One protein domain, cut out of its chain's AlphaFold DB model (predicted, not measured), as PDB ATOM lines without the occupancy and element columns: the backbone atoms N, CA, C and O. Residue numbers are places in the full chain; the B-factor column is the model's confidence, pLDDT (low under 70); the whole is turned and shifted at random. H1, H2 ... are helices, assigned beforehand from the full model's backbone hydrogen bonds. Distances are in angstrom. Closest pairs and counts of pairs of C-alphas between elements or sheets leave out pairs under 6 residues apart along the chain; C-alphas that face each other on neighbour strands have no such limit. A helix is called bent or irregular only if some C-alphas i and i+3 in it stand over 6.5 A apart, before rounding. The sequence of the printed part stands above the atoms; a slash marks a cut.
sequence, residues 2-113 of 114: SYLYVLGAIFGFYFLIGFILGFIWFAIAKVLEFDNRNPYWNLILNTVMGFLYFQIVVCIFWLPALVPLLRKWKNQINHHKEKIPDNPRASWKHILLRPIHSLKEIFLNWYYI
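Overview. This is residues 2 to 113 of the 114 residues of an uncharacterized protein of Paenibacillus glucanolyticus (UniProt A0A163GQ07). A long bent helix, H4, crosses H1 as a lopsided X; short H2 and H3 join them at one end, and H5 sticks out beyond H4's other end. The printed part has 112 residues with five named helices, H1 to H5, and no named strand: all helix. It is extended, radius of gyration of the C-alphas 25.0 A, and flat, 68 by 48 by 15 A.

Along the chain. H4, residues 48 to 81, was assigned as one helix by its hydrogen bonds but is bent: C-alphas 61 and 64 are 6.9 A apart. Its arms are H4a, residues 48 to 61, 20.0 A, and H4b, residues 64 to 81, 26.8 A. H1, residues 2 to 31, runs 43.8 A from C-alpha 2 at (71.925, 110.276, 164.138). H2 is residues 34 to 37, H3 39 to 46. H5, residues 91 to 111, runs 32.1 A to C-alpha 111 at (60.262, 158.561, 148.465).

Arrangement. H4a touches H1's residues 15 to 26 alone, closest C-alphas Gly 22 and Gln 55, 5.5 A, at a steep tilt of 57 degrees, opposite ways. H3 touches H2, closest C-alphas Asp 35 and Asn 42, 3.9 A. H4b and H5 touch no helix. Every O i to N i+4 pair is within hydrogen-bond range in H1, H3 and H4a, 12 of 14 in H4b and 14 of 17 in H5.

Size, cuts and confidence. The farthest C-alphas, Pro 39 and Arg 89, are 70.6 A apart. The printed part has no cut and no long link. pLDDT is under 70 at residues 2, 69 and 72 to 113.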
ATOM      1  N   SER A   2      72.181 109.609 165.441       65.94
ATOM      2  CA  SER A   2      71.925 110.276 164.138       65.94
ATOM      3  C   SER A   2      73.095 111.006 163.455       65.94
ATOM      4  O   SER A   2      73.124 111.065 162.231       65.94
ATOM      5  N   TYR A   3      74.068 111.563 164.186       72.00
ATOM      6  CA  TYR A   3      75.077 112.442 163.567       72.00
ATOM      7  C   TYR A   3      76.079 111.717 162.658       72.00
ATOM      8  O   TYR A   3      76.465 112.270 161.632       72.00
ATOM      9  N   LEU A   4      76.459 110.477 162.990       77.25
ATOM     10  CA  LEU A   4      77.375 109.672 162.171       77.25
ATOM     11  C   LEU A   4      76.756 109.300 160.817       77.25
ATOM     12  O   LEU A   4      77.428 109.406 159.795       77.25
ATOM     13  N   TYR A   5      75.467 108.945 160.793       81.56
ATOM     14  CA  TYR A   5      74.752 108.645 159.550       81.56
ATOM     15  C   TYR A   5      74.599 109.878 158.659       81.56
ATOM     16  O   TYR A   5      74.796 109.784 157.452       81.56
ATOM     17  N   VAL A   6      74.301 111.043 159.244       79.50
ATOM     18  CA  VAL A   6      74.201 112.303 158.489       79.50
ATOM     19  C   VAL A   6      75.552 112.681 157.881       79.50
ATOM     20  O   VAL A   6      75.612 113.039 156.708       79.50
ATOM     21  N   LEU A   7      76.644 112.550 158.641       79.69
ATOM     22  CA  LEU A   7      77.992 112.788 158.122       79.69
ATOM     23  C   LEU A   7      78.331 111.816 156.984       79.69
ATOM     24  O   LEU A   7      78.785 112.250 155.929       79.69
ATOM     25  N   GLY A   8      78.056 110.523 157.173       84.69
ATOM     26  CA  GLY A   8      78.271 109.497 156.153       84.69
ATOM     27  C   GLY A   8      77.476 109.759 154.872       84.69
ATOM     28  O   GLY A   8      78.031 109.659 153.782       84.69
ATOM     29  N   ALA A   9      76.214 110.178 154.989       83.25
ATOM     30  CA  ALA A   9      75.375 110.526 153.844       83.25
ATOM     31  C   ALA A   9      75.915 111.744 153.076       83.25
ATOM     32  O   ALA A   9      75.957 111.719 151.849       83.25
ATOM     33  N   ILE A  10      76.378 112.784 153.781       82.94
ATOM     34  CA  ILE A  10      76.989 113.971 153.160       82.94
ATOM     35  C   ILE A  10      78.271 113.588 152.414       82.94
ATOM     36  O   ILE A  10      78.454 113.991 151.265       82.94
ATOM     37  N   PHE A  11      79.139 112.785 153.036       84.06
ATOM     38  CA  PHE A  11      80.357 112.290 152.394       84.06
ATOM     39  C   PHE A  11      80.050 111.416 151.172       84.06
ATOM     40  O   PHE A  11      80.676 111.594 150.128       84.06
ATOM     41  N   GLY A  12      79.057 110.527 151.267       86.88
ATOM     42  CA  GLY A  12      78.617 109.681 150.157       86.88
ATOM     43  C   GLY A  12      78.092 110.494 148.974       86.88
ATOM     44  O   GLY A  12      78.545 110.299 147.848       86.88
ATOM     45  N   PHE A  13      77.205 111.463 149.223       86.50
ATOM     46  CA  PHE A  13      76.708 112.371 148.184       86.50
ATOM     47  C   PHE A  13      77.829 113.180 147.539       86.50
ATOM     48  O   PHE A  13      77.863 113.339 146.321       86.50
ATOM     49  N   TYR A  14      78.763 113.678 148.343       84.38
ATOM     50  CA  TYR A  14      79.899 114.434 147.843       84.38
ATOM     51  C   TYR A  14      80.796 113.591 146.927       84.38
ATOM     52  O   TYR A  14      81.183 114.052 145.851       84.38
ATOM     53  N   PHE A  15      81.082 112.346 147.321       86.12
ATOM     54  CA  PHE A  15      81.866 111.420 146.508       86.12
ATOM     55  C   PHE A  15      81.138 111.068 145.209       86.12
ATOM     56  O   PHE A  15      81.755 111.040 144.150       86.12
ATOM     57  N   LEU A  16      79.817 110.880 145.270       89.44
ATOM     58  CA  LEU A  16      78.977 110.608 144.105       89.44
ATOM     59  C   LEU A  16      78.970 111.780 143.111       89.44
ATOM     60  O   LEU A  16      79.114 111.563 141.912       89.44
ATOM     61  N   ILE A  17      78.886 113.024 143.594       88.25
ATOM     62  CA  ILE A  17      78.994 114.222 142.746       88.25
ATOM     63  C   ILE A  17      80.382 114.309 142.104       88.25
ATOM     64  O   ILE A  17      80.479 114.514 140.896       88.25
ATOM     65  N   GLY A  18      81.449 114.122 142.889       87.06
ATOM     66  CA  GLY A  18      82.817 114.087 142.365       87.06
ATOM     67  C   GLY A  18      82.999 112.982 141.322       87.06
ATOM     68  O   GLY A  18      83.661 113.188 140.306       87.06
ATOM     69  N   PHE A  19      82.337 111.840 141.525       88.38
ATOM     70  CA  PHE A  19      82.370 110.727 140.592       88.38
ATOM     71  C   PHE A  19      81.711 111.073 139.248       88.38
ATOM     72  O   PHE A  19      82.301 110.883 138.184       88.38
ATOM     73  N   ILE A  20      80.514 111.660 139.289       91.25
ATOM     74  CA  ILE A  20      79.811 112.130 138.090       91.25
ATOM     75  C   ILE A  20      80.639 113.192 137.360       91.25
ATOM     76  O   ILE A  20      80.781 113.124 136.140       91.25
ATOM     77  N   LEU A  21      81.229 114.143 138.092       90.25
ATOM     78  CA  LEU A  21      82.099 115.153 137.494       90.25
ATOM     79  C   LEU A  21      83.291 114.518 136.775       90.25
ATOM     80  O   LEU A  21      83.558 114.882 135.635       90.25
ATOM     81  N   GLY A  22      83.982 113.563 137.401       90.88
ATOM     82  CA  GLY A  22      85.102 112.873 136.757       90.88
ATOM     83  C   GLY A  22      84.692 112.174 135.462       90.88
ATOM     84  O   GLY A  22      85.389 112.312 134.463       90.88
ATOM     85  N   PHE A  23      83.504 111.564 135.418       92.06
ATOM     86  CA  PHE A  23      82.952 110.993 134.185       92.06
ATOM     87  C   PHE A  23      82.733 112.041 133.089       92.06
ATOM     88  O   PHE A  23      83.113 111.820 131.940       92.06
ATOM     89  N   ILE A  24      82.150 113.192 133.438       93.06
ATOM     90  CA  ILE A  24      81.923 114.294 132.494       93.06
ATOM     91  C   ILE A  24      83.260 114.814 131.957       93.06
ATOM     92  O   ILE A  24      83.420 114.969 130.750       93.06
ATOM     93  N   TRP A  25      84.239 115.042 132.833       91.88
ATOM     94  CA  TRP A  25      85.573 115.501 132.443       91.88
ATOM     95  C   TRP A  25      86.309 114.482 131.572       91.88
ATOM     96  O   TRP A  25      86.953 114.867 130.599       91.88
ATOM     97  N   PHE A  26      86.176 113.191 131.873       91.81
ATOM     98  CA  PHE A  26      86.736 112.114 131.062       91.81
ATOM     99  C   PHE A  26      86.094 112.073 129.667       91.81
ATOM    100  O   PHE A  26      86.798 111.982 128.662       91.81
ATOM    101  N   ALA A  27      84.766 112.210 129.587       90.62
ATOM    102  CA  ALA A  27      84.040 112.275 128.322       90.62
ATOM    103  C   ALA A  27      84.435 113.510 127.496       90.62
ATOM    104  O   ALA A  27      84.692 113.390 126.303       90.62
ATOM    105  N   ILE A  28      84.561 114.681 128.127       92.94
ATOM    106  CA  ILE A  28      85.057 115.899 127.471       92.94
ATOM    107  C   ILE A  28      86.483 115.687 126.960       92.94
ATOM    108  O   ILE A  28      86.780 116.037 125.820       92.94
ATOM    109  N   ALA A  29      87.359 115.080 127.767       88.56
ATOM    110  CA  ALA A  29      88.732 114.803 127.362       88.56
ATOM    111  C   ALA A  29      88.798 113.862 126.147       88.56
ATOM    112  O   ALA A  29      89.648 114.041 125.275       88.56
ATOM    113  N   LYS A  30      87.864 112.906 126.062       86.81
ATOM    114  CA  LYS A  30      87.676 112.042 124.894       86.81
ATOM    115  C   LYS A  30      87.157 112.779 123.666       86.81
ATOM    116  O   LYS A  30      87.700 112.589 122.586       86.81
ATOM    117  N   VAL A  31      86.145 113.628 123.820       91.12
ATOM    118  CA  VAL A  31      85.573 114.414 122.711       91.12
ATOM    119  C   VAL A  31      86.587 115.412 122.145       91.12
ATOM    120  O   VAL A  31      86.593 115.672 120.950       91.12
ATOM    121  N   LEU A  32      87.464 115.954 122.991       89.25
ATOM    122  CA  LEU A  32      88.540 116.861 122.579       89.25
ATOM    123  C   LEU A  32      89.756 116.140 121.973       89.25
ATOM    124  O   LEU A  32      90.748 116.800 121.653       89.25
ATOM    125  N   GLU A  33      89.688 114.814 121.828       88.25
ATOM    126  CA  GLU A  33      90.737 113.968 121.252       88.25
ATOM    127  C   GLU A  33      92.115 114.197 121.896       88.25
ATOM    128  O   GLU A  33      93.155 114.249 121.229       88.25
ATOM    129  N   PHE A  34      92.155 114.374 123.223       83.94
ATOM    130  CA  PHE A  34      93.432 114.521 123.929       83.94
ATOM    131  C   PHE A  34      94.312 113.270 123.806       83.94
ATOM    132  O   PHE A  34      95.537 113.377 123.897       83.94
ATOM    133  N   ASP A  35      93.713 112.108 123.542       82.62
ATOM    134  CA  ASP A  35      94.409 110.861 123.234       82.62
ATOM    135  C   ASP A  35      95.234 110.923 121.944       82.62
ATOM    136  O   ASP A  35      96.323 110.352 121.905       82.62
ATOM    137  N   ASN A  36      94.796 111.675 120.932       81.56
ATOM    138  CA  ASN A  36      95.554 111.855 119.687       81.56
ATOM    139  C   ASN A  36      96.754 112.799 119.844       81.56
ATOM    140  O   ASN A  36      97.707 112.740 119.067       81.56
ATOM    141  N   ARG A  37      96.728 113.686 120.846       84.19
ATOM    142  CA  ARG A  37      97.757 114.721 121.036       84.19
ATOM    143  C   ARG A  37      98.929 114.267 121.896       84.19
ATOM    144  O   ARG A  37      99.998 114.871 121.822       84.19
ATOM    145  N   ASN A  38      98.741 113.265 122.755       84.44
ATOM    146  CA  ASN A  38      99.772 112.841 123.695       84.44
ATOM    147  C   ASN A  38      99.634 111.346 124.051       84.44
ATOM    148  O   ASN A  38      98.562 110.922 124.493       84.44
ATOM    149  N   PRO A  39     100.718 110.550 123.955       85.25
ATOM    150  CA  PRO A  39     100.686 109.117 124.257       85.25
ATOM    151  C   PRO A  39     100.262 108.793 125.699       85.25
ATOM    152  O   PRO A  39      99.643 107.757 125.935       85.25
ATOM    153  N   TYR A  40     100.525 109.678 126.666       83.81
ATOM    154  CA  TYR A  40     100.068 109.488 128.046       83.81
ATOM    155  C   TYR A  40      98.544 109.598 128.161       83.81
ATOM    156  O   TYR A  40      97.912 108.781 128.829       83.81
ATOM    157  N   TRP A  41      97.937 110.565 127.469       86.25
ATOM    158  CA  TRP A  41      96.481 110.711 127.420       86.25
ATOM    159  C   TRP A  41      95.818 109.554 126.679       86.25
ATOM    160  O   TRP A  41      94.759 109.104 127.104       86.25
ATOM    161  N   ASN A  42      96.463 109.012 125.644       85.62
ATOM    162  CA  ASN A  42      96.000 107.798 124.977       85.62
ATOM    163  C   ASN A  42      95.867 106.634 125.970       85.62
ATOM    164  O   ASN A  42      94.807 106.018 126.072       85.62
ATOM    165  N   LEU A  43      96.902 106.392 126.775       85.38
ATOM    166  CA  LEU A  43      96.891 105.325 127.773       85.38
ATOM    167  C   LEU A  43      95.835 105.559 128.865       85.38
ATOM    168  O   LEU A  43      95.141 104.623 129.264       85.38
ATOM    169  N   ILE A  44      95.677 106.804 129.319       88.00
ATOM    170  CA  ILE A  44      94.696 107.169 130.351       88.00
ATOM    171  C   ILE A  44      93.260 107.013 129.834       88.00
ATOM    172  O   ILE A  44      92.411 106.466 130.533       88.00
ATOM    173  N   LEU A  45      92.979 107.477 128.616       87.44
ATOM    174  CA  LEU A  45      91.621 107.533 128.080       87.44
ATOM    175  C   LEU A  45      91.172 106.224 127.408       87.44
ATOM    176  O   LEU A  45      89.972 106.010 127.274       87.44
ATOM    177  N   ASN A  46      92.090 105.353 126.975       88.31
ATOM    178  CA  ASN A  46      91.753 104.095 126.287       88.31
ATOM    179  C   ASN A  46      91.884 102.833 127.152       88.31
ATOM    180  O   ASN A  46      91.659 101.733 126.652       88.31
ATOM    181  N   THR A  47      92.219 102.950 128.442       90.75
ATOM    182  CA  THR A  47      92.330 101.785 129.335       90.75
ATOM    183  C   THR A  47      91.436 101.908 130.567       90.75
ATOM    184  O   THR A  47      91.231 102.994 131.106       90.75
ATOM    185  N   VAL A  48      90.938 100.768 131.060       88.81
ATOM    186  CA  VAL A  48      90.125 100.710 132.292       88.81
ATOM    187  C   VAL A  48      90.925 101.202 133.502       88.81
ATOM    188  O   VAL A  48      90.406 101.945 134.332       88.81
ATOM    189  N   MET A  49      92.209 100.843 133.578       89.31
ATOM    190  CA  MET A  49      93.105 101.312 134.641       89.31
ATOM    191  C   MET A  49      93.338 102.824 134.562       89.31
ATOM    192  O   MET A  49      93.339 103.496 135.590       89.31
ATOM    193  N   GLY A  50      93.481 103.369 133.352       88.62
ATOM    194  CA  GLY A  50      93.605 104.804 133.112       88.62
ATOM    195  C   GLY A  50      92.362 105.585 133.535       88.62
ATOM    196  O   GLY A  50      92.486 106.604 134.212       88.62
ATOM    197  N   PHE A  51      91.172 105.059 133.234       88.00
ATOM    198  CA  PHE A  51      89.907 105.620 133.702       88.00
ATOM    199  C   PHE A  51      89.831 105.654 135.237       88.00
ATOM    200  O   PHE A  51      89.561 106.705 135.815       88.00
ATOM    201  N   LEU A  52      90.132 104.539 135.912       90.12
ATOM    202  CA  LEU A  52      90.135 104.486 137.380       90.12
ATOM    203  C   LEU A  52      91.146 105.469 137.984       90.12
ATOM    204  O   LEU A  52      90.826 106.173 138.941       90.12
ATOM    205  N   TYR A  53      92.344 105.553 137.403       89.75
ATOM    206  CA  TYR A  53      93.367 106.506 137.823       89.75
ATOM    207  C   TYR A  53      92.896 107.955 137.658       89.75
ATOM    208  O   TYR A  53      92.981 108.739 138.602       89.75
ATOM    209  N   PHE A  54      92.335 108.301 136.494       91.19
ATOM    210  CA  PHE A  54      91.761 109.621 136.231       91.19
ATOM    211  C   PHE A  54      90.695 109.975 137.268       91.19
ATOM    212  O   PHE A  54      90.694 111.071 137.826       91.19
ATOM    213  N   GLN A  55      89.838 109.011 137.589       89.62
ATOM    214  CA  GLN A  55      88.756 109.194 138.536       89.62
ATOM    215  C   GLN A  55      89.256 109.464 139.959       89.62
ATOM    216  O   GLN A  55      88.763 110.375 140.624       89.62
ATOM    217  N   ILE A  56      90.272 108.724 140.411       89.06
ATOM    218  CA  ILE A  56      90.922 108.948 141.710       89.06
ATOM    219  C   ILE A  56      91.540 110.347 141.760       89.06
ATOM    220  O   ILE A  56      91.338 111.074 142.734       89.06
ATOM    221  N   VAL A  57      92.253 110.744 140.704       89.81
ATOM    222  CA  VAL A  57      92.872 112.071 140.609       89.81
ATOM    223  C   VAL A  57      91.804 113.160 140.699       89.81
ATOM    224  O   VAL A  57      91.936 114.062 141.525       89.81
ATOM    225  N   VAL A  58      90.707 113.055 139.945       88.69
ATOM    226  CA  VAL A  58      89.603 114.025 140.015       88.69
ATOM    227  C   VAL A  58      88.989 114.078 141.414       88.69
ATOM    228  O   VAL A  58      88.775 115.170 141.933       88.69
ATOM    229  N   CYS A  59      88.762 112.938 142.072       84.88
ATOM    230  CA  CYS A  59      88.254 112.911 143.446       84.88
ATOM    231  C   CYS A  59      89.192 113.625 144.437       84.88
ATOM    232  O   CYS A  59      88.712 114.329 145.326       84.88
ATOM    233  N   ILE A  60      90.514 113.500 144.272       86.38
ATOM    234  CA  ILE A  60      91.501 114.218 145.094       86.38
ATOM    235  C   ILE A  60      91.469 115.719 144.788       86.38
ATOM    236  O   ILE A  60      91.411 116.530 145.710       86.38
ATOM    237  N   PHE A  61      91.451 116.108 143.512       86.12
ATOM    238  CA  PHE A  61      91.348 117.514 143.104       86.12
ATOM    239  C   PHE A  61      90.013 118.154 143.490       86.12
ATOM    240  O   PHE A  61      89.931 119.375 143.616       86.12
ATOM    241  N   TRP A  62      88.980 117.347 143.711       85.00
ATOM    242  CA  TRP A  62      87.682 117.806 144.174       85.00
ATOM    243  C   TRP A  62      87.691 118.153 145.669       85.00
ATOM    244  O   TRP A  62      86.949 119.055 146.055       85.00
ATOM    245  N   LEU A  63      88.566 117.542 146.493       80.62
ATOM    246  CA  LEU A  63      88.638 117.727 147.961       80.62
ATOM    247  C   LEU A  63      88.577 119.189 148.444       80.62
ATOM    248  O   LEU A  63      87.863 119.453 149.414       80.62
ATOM    249  N   PRO A  64      89.257 120.173 147.822       81.38
ATOM    250  CA  PRO A  64      89.166 121.573 148.236       81.38
ATOM    251  C   PRO A  64      87.738 122.142 148.202       81.38
ATOM    252  O   PRO A  64      87.426 123.052 148.971       81.38
ATOM    253  N   ALA A  65      86.833 121.582 147.390       76.38
ATOM    254  CA  ALA A  65      85.421 121.967 147.370       76.38
ATOM    255  C   ALA A  65      84.690 121.668 148.700       76.38
ATOM    256  O   ALA A  65      83.658 122.284 148.979       76.38
ATOM    257  N   LEU A  66      85.230 120.795 149.567       72.62
ATOM    258  CA  LEU A  66      84.706 120.568 150.924       72.62
ATOM    259  C   LEU A  66      85.013 121.711 151.893       72.62
ATOM    260  O   LEU A  66      84.280 121.892 152.863       72.62
ATOM    261  N   VAL A  67      86.065 122.499 151.661       75.56
ATOM    262  CA  VAL A  67      86.502 123.564 152.581       75.56
ATOM    263  C   VAL A  67      85.389 124.582 152.896       75.56
ATOM    264  O   VAL A  67      85.149 124.844 154.081       75.56
ATOM    265  N   PRO A  68      84.661 125.155 151.913       72.62
ATOM    266  CA  PRO A  68      83.553 126.066 152.209       72.62
ATOM    267  C   PRO A  68      82.374 125.368 152.902       72.62
ATOM    268  O   PRO A  68      81.709 125.986 153.737       72.62
ATOM    269  N   LEU A  69      82.133 124.086 152.604       68.81
ATOM    270  CA  LEU A  69      81.074 123.297 153.237       68.81
ATOM    271  C   LEU A  69      81.377 123.074 154.729       68.81
ATOM    272  O   LEU A  69      80.534 123.343 155.583       68.81
ATOM    273  N   LEU A  70      82.619 122.693 155.044       70.25
ATOM    274  CA  LEU A  70      83.127 122.509 156.405       70.25
ATOM    275  C   LEU A  70      83.108 123.816 157.208       70.25
ATOM    276  O   LEU A  70      82.732 123.811 158.380       70.25
ATOM    277  N   ARG A  71      83.452 124.954 156.585       72.94
ATOM    278  CA  ARG A  71      83.351 126.279 157.230       72.94
ATOM    279  C   ARG A  71      81.909 126.625 157.604       72.94
ATOM    280  O   ARG A  71      81.667 127.066 158.725       72.94
ATOM    281  N   LYS A  72      80.944 126.393 156.706       67.56
ATOM    282  CA  LYS A  72      79.516 126.619 156.994       67.56
ATOM    283  C   LYS A  72      79.011 125.716 158.120       67.56
ATOM    284  O   LYS A  72      78.313 126.195 159.009       67.56
ATOM    285  N   TRP A  73      79.420 124.447 158.123       65.94
ATOM    286  CA  TRP A  73      79.063 123.492 159.174       65.94
ATOM    287  C   TRP A  73      79.641 123.883 160.541       65.94
ATOM    288  O   TRP A  73      78.916 123.910 161.534       65.94
ATOM    289  N   LYS A  74      80.919 124.289 160.594       67.50
ATOM    290  CA  LYS A  74      81.559 124.797 161.819       67.50
ATOM    291  C   LYS A  74      80.819 126.015 162.385       67.50
ATOM    292  O   LYS A  74      80.580 126.085 163.588       67.50
ATOM    293  N   ASN A  75      80.411 126.943 161.521       67.06
ATOM    294  CA  ASN A  75      79.685 128.143 161.938       67.06
ATOM    295  C   ASN A  75      78.272 127.820 162.448       67.06
ATOM    296  O   ASN A  75      77.821 128.423 163.418       67.06
ATOM    297  N   GLN A  76      77.589 126.841 161.849       63.09
ATOM    298  CA  GLN A  76      76.285 126.376 162.332       63.09
ATOM    299  C   GLN A  76      76.376 125.683 163.696       63.09
ATOM    300  O   GLN A  76      75.538 125.941 164.555       63.09
ATOM    301  N   ILE A  77      77.407 124.866 163.931       61.94
ATOM    302  CA  ILE A  77      77.625 124.202 165.227       61.94
ATOM    303  C   ILE A  77      77.935 125.229 166.326       61.94
ATOM    304  O   ILE A  77      77.373 125.145 167.419       61.94
ATOM    305  N   ASN A  78      78.778 126.226 166.036       59.59
ATOM    306  CA  ASN A  78      79.104 127.282 166.997       59.59
ATOM    307  C   ASN A  78      77.880 128.145 167.341       59.59
ATOM    308  O   ASN A  78      77.621 128.383 168.516       59.59
ATOM    309  N   HIS A  79      77.056 128.510 166.354       55.06
ATOM    310  CA  HIS A  79      75.806 129.235 166.611       55.06
ATOM    311  C   HIS A  79      74.736 128.406 167.332       55.06
ATOM    312  O   HIS A  79      73.849 128.983 167.959       55.06
ATOM    313  N   HIS A  80      74.780 127.075 167.248       52.12
ATOM    314  CA  HIS A  80      73.859 126.217 167.994       52.12
ATOM    315  C   HIS A  80      74.276 126.069 169.463       52.12
ATOM    316  O   HIS A  80      73.415 126.031 170.335       52.12
ATOM    317  N   LYS A  81      75.585 126.070 169.757       50.38
ATOM    318  CA  LYS A  81      76.094 126.108 171.140       50.38
ATOM    319  C   LYS A  81      75.831 127.443 171.841       50.38
ATOM    320  O   LYS A  81      75.654 127.457 173.050       50.38
ATOM    321  N   GLU A  82      75.759 128.540 171.093       49.34
ATOM    322  CA  GLU A  82      75.475 129.880 171.631       49.34
ATOM    323  C   GLU A  82      73.964 130.166 171.788       49.34
ATOM    324  O   GLU A  82      73.565 131.187 172.341       49.34
ATOM    325  N   LYS A  83      73.099 129.247 171.334       45.25
ATOM    326  CA  LYS A  83      71.635 129.331 171.442       45.25
ATOM    327  C   LYS A  83      71.057 128.271 172.385       45.25
ATOM    328  O   LYS A  83      70.112 127.572 172.026       45.25
ATOM    329  N   ILE A  84      71.532 128.243 173.625       51.94
ATOM    330  CA  ILE A  84      70.666 127.875 174.753       51.94
ATOM    331  C   ILE A  84      70.199 129.193 175.393       51.94
ATOM    332  O   ILE A  84      70.829 129.663 176.335       51.94
ATOM    333  N   PRO A  85      69.162 129.877 174.867       44.72
ATOM    334  CA  PRO A  85      68.508 130.913 175.638       44.72
ATOM    335  C   PRO A  85      67.570 130.231 176.639       44.72
ATOM    336  O   PRO A  85      66.611 129.570 176.238       44.72
ATOM    337  N   ASP A  86      67.810 130.448 177.930       49.69
ATOM    338  CA  ASP A  86      66.945 130.083 179.065       49.69
ATOM    339  C   ASP A  86      65.563 130.778 179.054       49.69
ATOM    340  O   ASP A  86      64.977 131.065 180.096       49.69
ATOM    341  N   ASN A  87      64.989 131.105 177.891       52.38
ATOM    342  CA  ASN A  87      63.673 131.733 177.864       52.38
ATOM    343  C   ASN A  87      62.884 131.499 176.560       52.38
ATOM    344  O   ASN A  87      63.042 132.244 175.587       52.38
ATOM    345  N   PRO A  88      61.963 130.517 176.524       48.94
ATOM    346  CA  PRO A  88      61.167 130.206 175.337       48.94
ATOM    347  C   PRO A  88      60.039 131.217 175.039       48.94
ATOM    348  O   PRO A  88      59.283 131.016 174.091       48.94
ATOM    349  N   ARG A  89      59.888 132.314 175.801       50.91
ATOM    350  CA  ARG A  89      58.730 133.227 175.666       50.91
ATOM    351  C   ARG A  89      58.947 134.515 174.860       50.91
ATOM    352  O   ARG A  89      57.970 135.208 174.592       50.91
ATOM    353  N   ALA A  90      60.159 134.839 174.402       51.25
ATOM    354  CA  ALA A  90      60.438 136.141 173.762       51.25
ATOM    355  C   ALA A  90      60.566 136.135 172.216       51.25
ATOM    356  O   ALA A  90      60.854 137.172 171.621       51.25
ATOM    357  N   SER A  91      60.370 135.001 171.529       56.75
ATOM    358  CA  SER A  91      60.850 134.854 170.136       56.75
ATOM    359  C   SER A  91      59.899 135.356 169.033       56.75
ATOM    360  O   SER A  91      60.360 135.827 167.995       56.75
ATOM    361  N   TRP A  92      58.579 135.360 169.239       55.00
ATOM    362  CA  TRP A  92      57.640 135.675 168.148       55.00
ATOM    363  C   TRP A  92      57.582 137.164 167.782       55.00
ATOM    364  O   TRP A  92      57.510 137.507 166.602       55.00
ATOM    365  N   LYS A  93      57.701 138.066 168.766       55.25
ATOM    366  CA  LYS A  93      57.732 139.518 168.507       55.25
ATOM    367  C   LYS A  93      58.944 139.921 167.664       55.25
ATOM    368  O   LYS A  93      58.827 140.777 166.794       55.25
ATOM    369  N   HIS A  94      60.097 139.289 167.881       55.53
ATOM    370  CA  HIS A  94      61.331 139.655 167.187       55.53
ATOM    371  C   HIS A  94      61.393 139.134 165.744       55.53
ATOM    372  O   HIS A  94      61.963 139.793 164.877       55.53
ATOM    373  N   ILE A  95      60.753 137.994 165.463       58.50
ATOM    374  CA  ILE A  95      60.669 137.432 164.107       58.50
ATOM    375  C   ILE A  95      59.727 138.268 163.223       58.50
ATOM    376  O   ILE A  95      60.043 138.509 162.061       58.50
ATOM    377  N   LEU A  96      58.624 138.785 163.779       57.09
ATOM    378  CA  LEU A  96      57.659 139.607 163.033       57.09
ATOM    379  C   LEU A  96      58.109 141.062 162.811       57.09
ATOM    380  O   LEU A  96      57.740 141.665 161.806       57.09
ATOM    381  N   LEU A  97      58.926 141.636 163.701       56.31
ATOM    382  CA  LEU A  97      59.384 143.033 163.583       56.31
ATOM    383  C   LEU A  97      60.531 143.238 162.577       56.31
ATOM    384  O   LEU A  97      60.734 144.351 162.093       56.31
ATOM    385  N   ARG A  98      61.267 142.179 162.226       56.31
ATOM    386  CA  ARG A  98      62.410 142.251 161.300       56.31
ATOM    387  C   ARG A  98      62.034 142.609 159.849       56.31
ATOM    388  O   ARG A  98      62.687 143.494 159.295       56.31
ATOM    389  N   PRO A  99      61.001 142.006 159.225       56.53
ATOM    390  CA  PRO A  99      60.596 142.394 157.871       56.53
ATOM    391  C   PRO A  99      59.977 143.801 157.812       56.53
ATOM    392  O   PRO A  99      60.151 144.498 156.818       56.53
ATOM    393  N   ILE A 100      59.321 144.262 158.885       60.31
ATOM    394  CA  ILE A 100      58.694 145.597 158.934       60.31
ATOM    395  C   ILE A 100      59.751 146.710 158.923       60.31
ATOM    396  O   ILE A 100      59.563 147.732 158.265       60.31
ATOM    397  N   HIS A 101      60.880 146.517 159.612       58.81
ATOM    398  CA  HIS A 101      61.952 147.516 159.619       58.81
ATOM    399  C   HIS A 101      62.655 147.618 158.261       58.81
ATOM    400  O   HIS A 101      62.863 148.723 157.765       58.81
ATOM    401  N   SER A 102      62.903 146.474 157.615       58.41
ATOM    402  CA  SER A 102      63.474 146.421 156.264       58.41
ATOM    403  C   SER A 102      62.569 147.081 155.217       58.41
ATOM    404  O   SER A 102      63.067 147.775 154.335       58.41
ATOM    405  N   LEU A 103      61.245 146.928 155.327       58.97
ATOM    406  CA  LEU A 103      60.302 147.578 154.412       58.97
ATOM    407  C   LEU A 103      60.235 149.096 154.614       58.97
ATOM    408  O   LEU A 103      60.126 149.830 153.635       58.97
ATOM    409  N   LYS A 104      60.338 149.582 155.860       60.62
ATOM    410  CA  LYS A 104      60.317 151.022 156.160       60.62
ATOM    411  C   LYS A 104      61.521 151.756 155.562       60.62
ATOM    412  O   LYS A 104      61.352 152.851 155.034       60.62
ATOM    413  N   GLU A 105      62.711 151.159 155.620       60.31
ATOM    414  CA  GLU A 105      63.917 151.736 155.010       60.31
ATOM    415  C   GLU A 105      63.808 151.798 153.485       60.31
ATOM    416  O   GLU A 105      64.112 152.832 152.898       60.31
ATOM    417  N   ILE A 106      63.294 150.743 152.842       60.44
ATOM    418  CA  ILE A 106      63.101 150.717 151.384       60.44
ATOM    419  C   ILE A 106      62.080 151.777 150.947       60.44
ATOM    420  O   ILE A 106      62.320 152.483 149.972       60.44
ATOM    421  N   PHE A 107      60.976 151.938 151.684       57.59
ATOM    422  CA  PHE A 107      59.949 152.937 151.366       57.59
ATOM    423  C   PHE A 107      60.454 154.380 151.521       57.59
ATOM    424  O   PHE A 107      60.186 155.217 150.662       57.59
ATOM    425  N   LEU A 108      61.208 154.672 152.588       58.25
ATOM    426  CA  LEU A 108      61.790 156.001 152.807       58.25
ATOM    427  C   LEU A 108      62.835 156.350 151.746       58.25
ATOM    428  O   LEU A 108      62.860 157.483 151.275       58.25
ATOM    429  N   ASN A 109      63.656 155.379 151.337       57.41
ATOM    430  CA  ASN A 109      64.662 155.604 150.302       57.41
ATOM    431  C   ASN A 109      64.028 155.824 148.920       57.41
ATOM    432  O   ASN A 109      64.550 156.592 148.124       57.41
ATOM    433  N   TRP A 110      62.886 155.189 148.638       54.09
ATOM    434  CA  TRP A 110      62.165 155.386 147.378       54.09
ATOM    435  C   TRP A 110      61.494 156.765 147.298       54.09
ATOM    436  O   TRP A 110      61.518 157.397 146.249       54.09
ATOM    437  N   TYR A 111      60.951 157.265 148.415       53.31
ATOM    438  CA  TYR A 111      60.262 158.561 148.465       53.31
ATOM    439  C   TYR A 111      61.216 159.771 148.432       53.31
ATOM    440  O   TYR A 111      60.815 160.843 148.002       53.31
ATOM    441  N   TYR A 112      62.470 159.614 148.869       53.91
ATOM    442  CA  TYR A 112      63.484 160.685 148.862       53.91
ATOM    443  C   TYR A 112      64.296 160.783 147.556       53.91
ATOM    444  O   TYR A 112      65.171 161.642 147.447       53.91
ATOM    445  N   ILE A 113      64.055 159.880 146.597       53.66
ATOM    446  CA  ILE A 113      64.742 159.820 145.293       53.66
ATOM    447  C   ILE A 113      63.887 160.430 144.156       53.66
ATOM    448  O   ILE A 113      64.371 160.563 143.031       53.66
TER     449      ILE A 113